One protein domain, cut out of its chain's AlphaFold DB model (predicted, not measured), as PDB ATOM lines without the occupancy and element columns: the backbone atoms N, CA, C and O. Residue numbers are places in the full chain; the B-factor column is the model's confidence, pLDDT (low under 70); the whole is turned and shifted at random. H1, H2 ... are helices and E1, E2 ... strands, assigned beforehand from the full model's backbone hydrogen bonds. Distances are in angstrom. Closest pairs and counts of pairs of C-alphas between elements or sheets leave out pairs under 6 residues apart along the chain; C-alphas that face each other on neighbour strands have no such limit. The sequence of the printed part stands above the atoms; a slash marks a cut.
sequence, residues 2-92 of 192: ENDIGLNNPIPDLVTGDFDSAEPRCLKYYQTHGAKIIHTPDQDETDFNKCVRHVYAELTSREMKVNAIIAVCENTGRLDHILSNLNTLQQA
ATOM      1  N   GLU A   2     187.352  85.460 229.084       32.25
ATOM      2  CA  GLU A   2     188.584  86.248 229.029       32.25
ATOM      3  C   GLU A   2     189.742  85.261 229.199       32.25
ATOM      4  O   GLU A   2     189.741  84.480 230.148       32.25
ATOM      5  N   ASN A   3     190.658  85.210 228.234       45.06
ATOM      6  CA  ASN A   3     191.871  84.411 228.372       45.06
ATOM      7  C   ASN A   3     192.819  85.141 229.334       45.06
ATOM      8  O   ASN A   3     192.999  86.353 229.203       45.06
ATOM      9  N   ASP A   4     193.462  84.389 230.233       43.84
ATOM     10  CA  ASP A   4     194.379  84.811 231.319       43.84
ATOM     11  C   ASP A   4     195.609  85.652 230.893       43.84
ATOM     12  O   ASP A   4     196.508  85.912 231.688       43.84
ATOM     13  N   ILE A   5     195.673  86.105 229.640       48.91
ATOM     14  CA  ILE A   5     196.795  86.845 229.047       48.91
ATOM     15  C   ILE A   5     196.484  88.326 228.787       48.91
ATOM     16  O   ILE A   5     197.352  89.044 228.300       48.91
ATOM     17  N   GLY A   6     195.265  88.810 229.065       38.56
ATOM     18  CA  GLY A   6     194.916  90.235 228.918       38.56
ATOM     19  C   GLY A   6     194.987  90.783 227.482       38.56
ATOM     20  O   GLY A   6     194.816  91.981 227.264       38.56
ATOM     21  N   LEU A   7     195.214  89.919 226.491       46.03
ATOM     22  CA  LEU A   7     195.109  90.246 225.078       46.03
ATOM     23  C   LEU A   7     193.654  90.025 224.664       46.03
ATOM     24  O   LEU A   7     193.191  88.886 224.585       46.03
ATOM     25  N   ASN A   8     192.926  91.113 224.389       61.44
ATOM     26  CA  ASN A   8     191.716  91.038 223.568       61.44
ATOM     27  C   ASN A   8     192.083  90.239 222.321       61.44
ATOM     28  O   ASN A   8     192.974  90.687 221.609       61.44
ATOM     29  N   ASN A   9     191.467  89.071 222.113       66.19
ATOM     30  CA  ASN A   9     191.851  88.099 221.086       66.19
ATOM     31  C   ASN A   9     192.045  88.814 219.730       66.19
ATOM     32  O   ASN A   9     191.041  89.158 219.096       66.19
ATOM     33  N   PRO A  10     193.289  89.144 219.328       81.56
ATOM     34  CA  PRO A  10     193.488  90.068 218.227       81.56
ATOM     35  C   PRO A  10     193.079  89.356 216.947       81.56
ATOM     36  O   PRO A  10     193.465  88.211 216.711       81.56
ATOM     37  N   ILE A  11     192.262  90.017 216.131       92.50
ATOM     38  CA  ILE A  11     191.898  89.474 214.827       92.50
ATOM     39  C   ILE A  11     193.095  89.694 213.898       92.50
ATOM     40  O   ILE A  11     193.477  90.849 213.695       92.50
ATOM     41  N   PRO A  12     193.712  88.630 213.357       94.06
ATOM     42  CA  PRO A  12     194.810  88.786 212.418       94.06
ATOM     43  C   PRO A  12     194.289  89.333 211.085       94.06
ATOM     44  O   PRO A  12     193.185  88.996 210.659       94.06
ATOM     45  N   ASP A  13     195.107  90.111 210.376       93.81
ATOM     46  CA  ASP A  13     194.789  90.543 209.008       93.81
ATOM     47  C   ASP A  13     194.659  89.352 208.042       93.81
ATOM     48  O   ASP A  13     193.868  89.379 207.095       93.81
ATOM     49  N   LEU A  14     195.440  88.296 208.286       95.38
ATOM     50  CA  LEU A  14     195.592  87.135 207.420       95.38
ATOM     51  C   LEU A  14     195.717  85.848 208.249       95.38
ATOM     52  O   LEU A  14     196.483  85.798 209.208       95.38
ATOM     53  N   VAL A  15     195.038  84.782 207.822       96.75
ATOM     54  CA  VAL A  15     195.292  83.402 208.261       96.75
ATOM     55  C   VAL A  15     195.588  82.559 207.025       96.75
ATOM     56  O   VAL A  15     194.769  82.499 206.109       96.75
ATOM     57  N   THR A  16     196.751  81.914 206.987       97.19
ATOM     58  CA  THR A  16     197.201  81.108 205.846       97.19
ATOM     59  C   THR A  16     197.771  79.775 206.305       97.19
ATOM     60  O   THR A  16     198.338  79.700 207.392       97.19
ATOM     61  N   GLY A  17     197.609  78.744 205.483       96.56
ATOM     62  CA  GLY A  17     198.102  77.394 205.743       96.56
ATOM     63  C   GLY A  17     197.354  76.357 204.912       96.56
ATOM     64  O   GLY A  17     196.388  76.685 204.215       96.56
ATOM     65  N   ASP A  18     197.785  75.103 204.962       95.94
ATOM     66  CA  ASP A  18     197.017  73.994 204.373       95.94
ATOM     67  C   ASP A  18     195.783  73.599 205.212       95.94
ATOM     68  O   ASP A  18     194.871  72.941 204.704       95.94
ATOM     69  N   PHE A  19     195.728  74.093 206.453       95.62
ATOM     70  CA  PHE A  19     194.651  73.925 207.425       95.62
ATOM     71  C   PHE A  19     194.413  72.480 207.884       95.62
ATOM     72  O   PHE A  19     193.316  72.163 208.341       95.62
ATOM     73  N   ASP A  20     195.433  71.622 207.833       92.44
ATOM     74  CA  ASP A  20     195.362  70.253 208.364       92.44
ATOM     75  C   ASP A  20     195.315  70.188 209.909       92.44
ATOM     76  O   ASP A  20     194.829  69.222 210.503       92.44
ATOM     77  N   SER A  21     195.768  71.263 210.552       91.38
ATOM     78  CA  SER A  21     195.923  71.429 211.999       91.38
ATOM     79  C   SER A  21     194.951  72.451 212.597       91.38
ATOM     80  O   SER A  21     194.775  72.514 213.816       91.38
ATOM     81  N   ALA A  22     194.289  73.250 211.756       93.06
ATOM     82  CA  ALA A  22     193.377  74.301 212.186       93.06
ATOM     83  C   ALA A  22     191.943  73.776 212.363       93.06
ATOM     84  O   ALA A  22     191.353  73.181 211.463       93.06
ATOM     85  N   GLU A  23     191.317  74.069 213.506       93.81
ATOM     86  CA  GLU A  23     189.913  73.713 213.712       93.81
ATOM     87  C   GLU A  23     188.979  74.564 212.818       93.81
ATOM     88  O   GLU A  23     189.050  75.801 212.859       93.81
ATOM     89  N   PRO A  24     188.006  73.962 212.101       93.56
ATOM     90  CA  PRO A  24     187.102  74.701 211.211       93.56
ATOM     91  C   PRO A  24     186.329  75.840 211.893       93.56
ATOM     92  O   PRO A  24     186.051  76.873 211.279       93.56
ATOM     93  N   ARG A  25     185.995  75.686 213.183       93.56
ATOM     94  CA  ARG A  25     185.316  76.734 213.962       93.56
ATOM     95  C   ARG A  25     186.189  77.978 214.158       93.56
ATOM     96  O   ARG A  25     185.654  79.083 214.128       93.56
ATOM     97  N   CYS A  26     187.504  77.811 214.313       92.75
ATOM     98  CA  CYS A  26     188.452  78.909 214.493       92.75
ATOM     99  C   CYS A  26     188.643  79.675 213.184       92.75
ATOM    100  O   CYS A  26     188.568  80.902 213.178       92.75
ATOM    101  N   LEU A  27     188.784  78.963 212.060       94.44
ATOM    102  CA  LEU A  27     188.850  79.583 210.731       94.44
ATOM    103  C   LEU A  27     187.593  80.411 210.443       94.44
ATOM    104  O   LEU A  27     187.688  81.572 210.053       94.44
ATOM    105  N   LYS A  28     186.409  79.848 210.722       94.56
ATOM    106  CA  LYS A  28     185.135  80.563 210.573       94.56
ATOM    107  C   LYS A  28     185.045  81.783 211.494       94.56
ATOM    108  O   LYS A  28     184.558  82.830 211.070       94.56
ATOM    109  N   TYR A  29     185.505  81.666 212.740       94.62
ATOM    110  CA  TYR A  29     185.548  82.788 213.674       94.62
ATOM    111  C   TYR A  29     186.389  83.936 213.106       94.62
ATOM    112  O   TYR A  29     185.854  85.023 212.907       94.62
ATOM    113  N   TYR A  30     187.649  83.694 212.741       94.69
ATOM    114  CA  TYR A  30     188.514  84.755 212.218       94.69
ATOM    115  C   TYR A  30     187.994  85.339 210.901       94.69
ATOM    116  O   TYR A  30     187.968  86.558 210.747       94.69
ATOM    117  N   GLN A  31     187.478  84.498 209.999       95.25
ATOM    118  CA  GLN A  31     186.878  84.954 208.744       95.25
ATOM    119  C   GLN A  31     185.696  85.905 208.976       95.25
ATOM    120  O   GLN A  31     185.609  86.961 208.356       95.25
ATOM    121  N   THR A  32     184.782  85.549 209.886       95.94
ATOM    122  CA  THR A  32     183.603  86.381 210.200       95.94
ATOM    123  C   THR A  32     183.953  87.676 210.927       95.94
ATOM    124  O   THR A  32     183.159  88.613 210.893       95.94
ATOM    125  N   HIS A  33     185.138  87.752 211.537       94.12
ATOM    126  CA  HIS A  33     185.641  88.947 212.215       94.12
ATOM    127  C   HIS A  33     186.594  89.784 211.343       94.12
ATOM    128  O   HIS A  33     187.129  90.778 211.826       94.12
ATOM    129  N   GLY A  34     186.770  89.436 210.061       94.50
ATOM    130  CA  GLY A  34     187.473  90.261 209.071       94.50
ATOM    131  C   GLY A  34     188.850  89.757 208.633       94.50
ATOM    132  O   GLY A  34     189.458  90.385 207.769       94.50
ATOM    133  N   ALA A  35     189.333  88.630 209.163       95.56
ATOM    134  CA  ALA A  35     190.595  88.047 208.717       95.56
ATOM    135  C   ALA A  35     190.479  87.484 207.292       95.56
ATOM    136  O   ALA A  35     189.527  86.769 206.957       95.56
ATOM    137  N   LYS A  36     191.489  87.739 206.457       96.06
ATOM    138  CA  LYS A  36     191.610  87.112 205.138       96.06
ATOM    139  C   LYS A  36     192.120  85.678 205.295       96.06
ATOM    140  O   LYS A  36     193.247  85.469 205.731       96.06
ATOM    141  N   ILE A  37     191.311  84.693 204.918       97.00
ATOM    142  CA  ILE A  37     191.700  83.275 204.953       97.00
ATOM    143  C   ILE A  37     192.267  82.868 203.588       97.00
ATOM    144  O   ILE A  37     191.569  82.988 202.581       97.00
ATOM    145  N   ILE A  38     193.508  82.381 203.546       96.88
ATOM    146  CA  ILE A  38     194.150  81.863 202.329       96.88
ATOM    147  C   ILE A  38     194.508  80.392 202.530       96.88
ATOM    148  O   ILE A  38     195.363  80.057 203.342       96.88
ATOM    149  N   HIS A  39     193.867  79.507 201.768       97.00
ATOM    150  CA  HIS A  39     194.235  78.092 201.760       97.00
ATOM    151  C   HIS A  39     195.456  77.865 200.868       97.00
ATOM    152  O   HIS A  39     195.441  78.234 199.693       97.00
ATOM    153  N   THR A  40     196.500  77.253 201.419       95.62
ATOM    154  CA  THR A  40     197.764  76.983 200.726       95.62
ATOM    155  C   THR A  40     198.068  75.481 200.742       95.62
ATOM    156  O   THR A  40     198.867  75.041 201.568       95.62
ATOM    157  N   PRO A  41     197.441  74.674 199.862       94.25
ATOM    158  CA  PRO A  41     197.496  73.209 199.934       94.25
ATOM    159  C   PRO A  41     198.834  72.593 199.502       94.25
ATOM    160  O   PRO A  41     198.995  71.384 199.635       94.25
ATOM    161  N   ASP A  42     199.762  73.390 198.964       93.25
ATOM    162  CA  ASP A  42     201.083  72.919 198.545       93.25
ATOM    163  C   ASP A  42     201.830  72.232 199.699       93.25
ATOM    164  O   ASP A  42     201.897  72.767 200.811       93.25
ATOM    165  N   GLN A  43     202.349  71.039 199.412       92.56
ATOM    166  CA  GLN A  43     203.022  70.148 200.357       92.56
ATOM    167  C   GLN A  43     204.546  70.137 200.169       92.56
ATOM    168  O   GLN A  43     205.250  69.585 201.012       92.56
ATOM    169  N   ASP A  44     205.064  70.764 199.106       92.88
ATOM    170  CA  ASP A  44     206.509  70.905 198.893       92.88
ATOM    171  C   ASP A  44     207.107  72.051 199.738       92.88
ATOM    172  O   ASP A  44     208.328  72.197 199.839       92.88
ATOM    173  N   GLU A  45     206.256  72.853 200.386       92.44
ATOM    174  CA  GLU A  45     206.631  74.024 201.174       92.44
ATOM    175  C   GLU A  45     205.873  74.076 202.515       92.44
ATOM    176  O   GLU A  45     204.666  73.831 202.587       92.44
ATOM    177  N   THR A  46     206.567  74.433 203.602       94.38
ATOM    178  CA  THR A  46     205.939  74.552 204.927       94.38
ATOM    179  C   THR A  46     205.025  75.768 205.026       94.38
ATOM    180  O   THR A  46     205.234  76.785 204.363       94.38
ATOM    181  N   ASP A  47     204.038  75.708 205.923       95.81
ATOM    182  CA  ASP A  47     203.140  76.838 206.187       95.81
ATOM    183  C   ASP A  47     203.883  78.113 206.602       95.81
ATOM    184  O   ASP A  47     203.458  79.208 206.238       95.81
ATOM    185  N   PHE A  48     205.023  77.998 207.291       96.38
ATOM    186  CA  PHE A  48     205.830  79.167 207.634       96.38
ATOM    187  C   PHE A  48     206.404  79.847 206.384       96.38
ATOM    188  O   PHE A  48     206.244  81.056 206.216       96.38
ATOM    189  N   ASN A  49     207.007  79.090 205.467       95.69
ATOM    190  CA  ASN A  49     207.578  79.670 204.253       95.69
ATOM    191  C   ASN A  49     206.473  80.241 203.337       95.69
ATOM    192  O   ASN A  49     206.588  81.384 202.877       95.69
ATOM    193  N   LYS A  50     205.332  79.538 203.215       96.50
ATOM    194  CA  LYS A  50     204.142  80.022 202.488       96.50
ATOM    195  C   LYS A  50     203.616  81.322 203.106       96.50
ATOM    196  O   LYS A  50     203.293  82.274 202.394       96.50
ATOM    197  N   CYS A  51     203.602  81.410 204.437       97.19
ATOM    198  CA  CYS A  51     203.215  82.615 205.167       97.19
ATOM    199  C   CYS A  51     204.144  83.799 204.871       97.19
ATOM    200  O   CYS A  51     203.650  84.887 204.575       97.19
ATOM    201  N   VAL A  52     205.468  83.604 204.849       97.31
ATOM    202  CA  VAL A  52     206.428  84.670 204.496       97.31
ATOM    203  C   VAL A  52     206.145  85.231 203.095       97.31
ATOM    204  O   VAL A  52     206.142  86.452 202.916       97.31
ATOM    205  N   ARG A  53     205.818  84.376 202.113       96.81
ATOM    206  CA  ARG A  53     205.418  84.822 200.763       96.81
ATOM    207  C   ARG A  53     204.148  85.669 200.786       96.81
ATOM    208  O   ARG A  53     204.093  86.710 200.133       96.81
ATOM    209  N   HIS A  54     203.136  85.246 201.540       97.06
ATOM    210  CA  HIS A  54     201.880  85.987 201.645       97.06
ATOM    211  C   HIS A  54     202.045  87.323 202.370       97.06
ATOM    212  O   HIS A  54     201.505  88.324 201.902       97.06
ATOM    213  N   VAL A  55     202.840  87.372 203.442       96.25
ATOM    214  CA  VAL A  55     203.196  88.629 204.114       96.25
ATOM    215  C   VAL A  55     203.877  89.576 203.128       96.25
ATOM    216  O   VAL A  55     203.479  90.733 203.020       96.25
ATOM    217  N   TYR A  56     204.846  89.095 202.347       96.38
ATOM    218  CA  TYR A  56     205.527  89.926 201.353       96.38
ATOM    219  C   TYR A  56     204.588  90.466 200.266       96.38
ATOM    220  O   TYR A  56     204.678  91.635 199.879       96.38
ATOM    221  N   ALA A  57     203.661  89.631 199.789       96.44
ATOM    222  CA  ALA A  57     202.656  90.033 198.813       96.44
ATOM    223  C   ALA A  57     201.707  91.109 199.372       96.44
ATOM    224  O   ALA A  57     201.408  92.088 198.685       96.44
ATOM    225  N   GLU A  58     201.266  90.973 200.628       95.62
ATOM    226  CA  GLU A  58     200.461  91.993 201.315       95.62
ATOM    227  C   GLU A  58     201.240  93.305 201.487       95.62
ATOM    228  O   GLU A  58     200.717  94.366 201.154       95.62
ATOM    229  N   LEU A  59     202.505  93.249 201.914       95.19
ATOM    230  CA  LEU A  59     203.355  94.440 202.034       95.19
ATOM    231  C   LEU A  59     203.521  95.162 200.690       95.19
ATOM    232  O   LEU A  59     203.366  96.379 200.619       95.19
ATOM    233  N   THR A  60     203.777  94.408 199.619       95.25
ATOM    234  CA  THR A  60     203.968  94.959 198.271       95.25
ATOM    235  C   THR A  60     202.678  95.573 197.731       95.25
ATOM    236  O   THR A  60     202.684  96.709 197.268       95.25
ATOM    237  N   SER A  61     201.557  94.851 197.820       96.00
ATOM    238  CA  SER A  61     200.258  95.318 197.309       96.00
ATOM    239  C   SER A  61     199.724  96.557 198.030       96.00
ATOM    240  O   SER A  61     199.009  97.352 197.425       96.00
ATOM    241  N   ARG A  62     200.080  96.735 199.306       94.94
ATOM    242  CA  ARG A  62     199.700  97.899 200.117       94.94
ATOM    243  C   ARG A  62     200.750  99.012 200.102       94.94
ATOM    244  O   ARG A  62     200.584  99.993 200.821       94.94
ATOM    245  N   GLU A  63     201.836  98.844 199.344       95.56
ATOM    246  CA  GLU A  63     202.997  99.746 199.322       95.56
ATOM    247  C   GLU A  63     203.557 100.042 200.731       95.56
ATOM    248  O   GLU A  63     204.073 101.124 201.025       95.56
ATOM    249  N   MET A  64     203.463  99.058 201.631       94.94
ATOM    250  CA  MET A  64     203.896  99.170 203.018       94.94
ATOM    251  C   MET A  64     205.376  98.829 203.154       94.94
ATOM    252  O   MET A  64     205.837  97.763 202.745       94.94
ATOM    253  N   LYS A  65     206.125  99.720 203.805       94.19
ATOM    254  CA  LYS A  65     207.527  99.490 204.164       94.19
ATOM    255  C   LYS A  65     207.624  99.108 205.631       94.19
ATOM    256  O   LYS A  65     207.123  99.827 206.491       94.19
ATOM    257  N   VAL A  66     208.315  98.008 205.904       96.25
ATOM    258  CA  VAL A  66     208.623  97.548 207.262       96.25
ATOM    259  C   VAL A  66     210.128  97.468 207.450       96.25
ATOM    260  O   VAL A  66     210.870  97.188 206.511       96.25
ATOM    261  N   ASN A  67     210.586  97.717 208.674       96.31
ATOM    262  CA  ASN A  67     212.001  97.580 209.016       96.31
ATOM    263  C   ASN A  67     212.402  96.132 209.311       96.31
ATOM    264  O   ASN A  67     213.589  95.830 209.279       96.31
ATOM    265  N   ALA A  68     211.436  95.271 209.639       97.00
ATOM    266  CA  ALA A  68     211.649  93.878 210.001       97.00
ATOM    267  C   ALA A  68     210.331  93.093 209.979       97.00
ATOM    268  O   ALA A  68     209.252  93.672 210.120       97.00
ATOM    269  N   ILE A  69     210.443  91.770 209.883       97.88
ATOM    270  CA  ILE A  69     209.379  90.802 210.154       97.88
ATOM    271  C   ILE A  69     209.808  89.979 211.373       97.88
ATOM    272  O   ILE A  69     210.954  89.535 211.454       97.88
ATOM    273  N   ILE A  70     208.897  89.774 212.324       97.88
ATOM    274  CA  ILE A  70     209.132  88.940 213.507       97.88
ATOM    275  C   ILE A  70     208.198  87.736 213.425       97.88
ATOM    276  O   ILE A  70     206.982  87.880 213.526       97.88
ATOM    277  N   ALA A  71     208.774  86.553 213.245       97.31
ATOM    278  CA  ALA A  71     208.077  85.284 213.333       97.31
ATOM    279  C   ALA A  71     208.137  84.777 214.775       97.31
ATOM    280  O   ALA A  71     209.218  84.498 215.297       97.31
ATOM    281  N   VAL A  72     206.977  84.675 215.420       95.56
ATOM    282  CA  VAL A  72     206.859  84.082 216.755       95.56
ATOM    283  C   VAL A  72     206.682  82.582 216.588       95.56
ATOM    284  O   VAL A  72     205.699  82.131 216.002       95.56
ATOM    285  N   CYS A  73     207.648  81.810 217.073       91.94
ATOM    286  CA  CYS A  73     207.678  80.365 216.896       91.94
ATOM    287  C   CYS A  73     208.078  79.657 218.188       91.94
ATOM    288  O   CYS A  73     208.785  80.199 219.038       91.94
ATOM    289  N   GLU A  74     207.685  78.395 218.302       85.88
ATOM    290  CA  GLU A  74     208.247  77.509 219.313       85.88
ATOM    291  C   GLU A  74     209.592  76.941 218.839       85.88
ATOM    292  O   GLU A  74     209.802  76.713 217.645       85.88
ATOM    293  N   ASN A  75     210.510  76.692 219.780       85.31
ATOM    294  CA  ASN A  75     211.717  75.887 219.533       85.31
ATOM    295  C   ASN A  75     211.645  74.500 220.194       85.31
ATOM    296  O   ASN A  75     212.634  73.781 220.254       85.31
ATOM    297  N   THR A  76     210.469  74.120 220.686       88.75
ATOM    298  CA  THR A  76     210.207  72.846 221.356       88.75
ATOM    299  C   THR A  76     209.373  71.920 220.472       88.75
ATOM    300  O   THR A  76     208.801  72.339 219.471       88.75
ATOM    301  N   GLY A  77     209.287  70.639 220.840       91.88
ATOM    302  CA  GLY A  77     208.469  69.659 220.123       91.88
ATOM    303  C   GLY A  77     209.206  68.996 218.957       91.88
ATOM    304  O   GLY A  77     210.270  68.406 219.147       91.88
ATOM    305  N   ARG A  78     208.604  69.028 217.762       94.31
ATOM    306  CA  ARG A  78     209.106  68.335 216.564       94.31
ATOM    307  C   ARG A  78     210.424  68.943 216.073       94.31
ATOM    308  O   ARG A  78     210.449  70.065 215.576       94.31
ATOM    309  N   LEU A  79     211.517  68.180 216.171       95.56
ATOM    310  CA  LEU A  79     212.855  68.631 215.765       95.56
ATOM    311  C   LEU A  79     212.928  69.038 214.292       95.56
ATOM    312  O   LEU A  79     213.560  70.033 213.950       95.56
ATOM    313  N   ASP A  80     212.265  68.287 213.426       95.38
ATOM    314  CA  ASP A  80     212.185  68.579 212.002       95.38
ATOM    315  C   ASP A  80     211.499  69.928 211.724       95.38
ATOM    316  O   ASP A  80     211.953  70.667 210.853       95.38
ATOM    317  N   HIS A  81     210.496  70.322 212.517       94.38
ATOM    318  CA  HIS A  81     209.882  71.653 212.420       94.38
ATOM    319  C   HIS A  81     210.838  72.759 212.880       94.38
ATOM    320  O   HIS A  81     210.937  73.797 212.228       94.38
ATOM    321  N   ILE A  82     211.590  72.532 213.963       95.31
ATOM    322  CA  ILE A  82     212.602  73.485 214.445       95.31
ATOM    323  C   ILE A  82     213.648  73.737 213.353       95.31
ATOM    324  O   ILE A  82     213.966  74.885 213.042       95.31
ATOM    325  N   LEU A  83     214.156  72.670 212.731       95.38
ATOM    326  CA  LEU A  83     215.115  72.775 211.632       95.38
ATOM    327  C   LEU A  83     214.489  73.414 210.383       95.38
ATOM    328  O   LEU A  83     215.153  74.195 209.703       95.38
ATOM    329  N   SER A  84     213.209  73.153 210.111       95.06
ATOM    330  CA  SER A  84     212.479  73.793 209.014       95.06
ATOM    331  C   SER A  84     212.307  75.306 209.214       95.06
ATOM    332  O   SER A  84     212.437  76.073 208.258       95.06
ATOM    333  N   ASN A  85     212.129  75.776 210.454       95.38
ATOM    334  CA  ASN A  85     212.119  77.211 210.763       95.38
ATOM    335  C   ASN A  85     213.471  77.866 210.435       95.38
ATOM    336  O   ASN A  85     213.509  78.950 209.850       95.38
ATOM    337  N   LEU A  86     214.587  77.196 210.751       94.81
ATOM    338  CA  LEU A  86     215.926  77.670 210.379       94.81
ATOM    339  C   LEU A  86     216.137  77.660 208.860       94.81
ATOM    340  O   LEU A  86     216.741  78.582 208.313       94.81
ATOM    341  N   ASN A  87     215.612  76.649 208.169       95.12
ATOM    342  CA  ASN A  87     215.644  76.599 206.711       95.12
ATOM    343  C   ASN A  87     214.815  77.735 206.080       95.12
ATOM    344  O   ASN A  87     215.270  78.367 205.131       95.12
ATOM    345  N   THR A  88     213.654  78.064 206.650       95.88
ATOM    346  CA  THR A  88     212.826  79.204 206.214       95.88
ATOM    347  C   THR A  88     213.583  80.523 206.369       95.88
ATOM    348  O   THR A  88     213.608  81.329 205.445       95.88
ATOM    349  N   LEU A  89     214.283  80.733 207.492       94.94
ATOM    350  CA  LEU A  89     215.150  81.904 207.675       94.94
ATOM    351  C   LEU A  89     216.234  82.010 206.586       94.94
ATOM    352  O   LEU A  89     216.514  83.105 206.100       94.94
ATOM    353  N   GLN A  90     216.833  80.883 206.195       93.25
ATOM    354  CA  GLN A  90     217.843  80.835 205.135       93.25
ATOM    355  C   GLN A  90     217.252  81.178 203.757       93.25
ATOM    356  O   GLN A  90     217.903  81.872 202.976       93.25
ATOM    357  N   GLN A  91     216.032  80.716 203.467       94.56
ATOM    358  CA  GLN A  91     215.317  80.966 202.208       94.56
ATOM    359  C   GLN A  91     214.675  82.359 202.144       94.56
ATOM    360  O   GLN A  91     214.437  82.879 201.056       94.56
ATOM    361  N   ALA A  92     214.417  82.991 203.293       94.88
ATOM    362  CA  ALA A  92     213.677  84.245 203.378       94.88
ATOM    363  C   ALA A  92     214.278  85.355 202.509       94.88
ATOM    364  O   ALA A  92     213.527  86.098 201.886       94.88
TER     365      ALA A  92
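This is residues 2 to 92 of the 192 residues of the protein "Thiamine diphosphokinase" of Daphnia pulex (UniProt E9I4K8). A small sheet of two parallel strands, E1 and E2, sits in the middle between H1 and the longer H2; H3 packs on H2 beyond the sheet, with E3 near H2, and residues 2 to 9 stick out as a free tail. The printed part has 91 residues with three named helices and three named strands, in the order E1 H1 E2 H2 E3 H3, a mixed class of helices and strands. It is only just compact, close to loose, with a radius of gyration of the C-alphas of 14.5 A and spans of 36 by 36 by 28 A.

Find C-alpha 14 at (195.592, 87.135, 207.420), where E1 begins, residues 14 to 17; its neighbour E2 is residues 36 to 39. Look between them for H1, residues 24 to 32, 12.2 A long. H2, residues 47 to 61, runs 20.7 A, and E3, residues 69 to 72, follows. H3, residues 79 to 92, runs 19.9 A to C-alpha 92 at (213.677, 84.245, 203.378).

Begin at E1 and E2, parallel at 10 degrees, where N 15 and O 36 are 2.8 A apart, within hydrogen-bond range. E1, H1 and E2 form a strand-helix-strand unit, two parallel neighbour strands with a helix between, and its crossover is right-handed. The closest C-alphas of H1 and E2 are Gln 31 and Ile 37, 6.4 A; those of E1 and H2 are Gly 17 and Asp 47, 5.1 A. H2 touches H3 with residues 48 to 52 alone, closest at the C-alphas of Asn 49 and Thr 88, 5.6 A, at a shallow tilt of 27 degrees, the same way. E3 pairs with no named strand; it is near H2, with 6 pairs of C-alphas within 10 A, and apart from H3. In H1, H2 and H3 every O i to N i+4 pair is within hydrogen-bond range.

The two C-alphas farthest apart, Glu 2 and Asp 44, are 38.3 A apart. The printed part has no cut and no long link. Residues 2 to 9 stand free, and there the model's pLDDT is under 70.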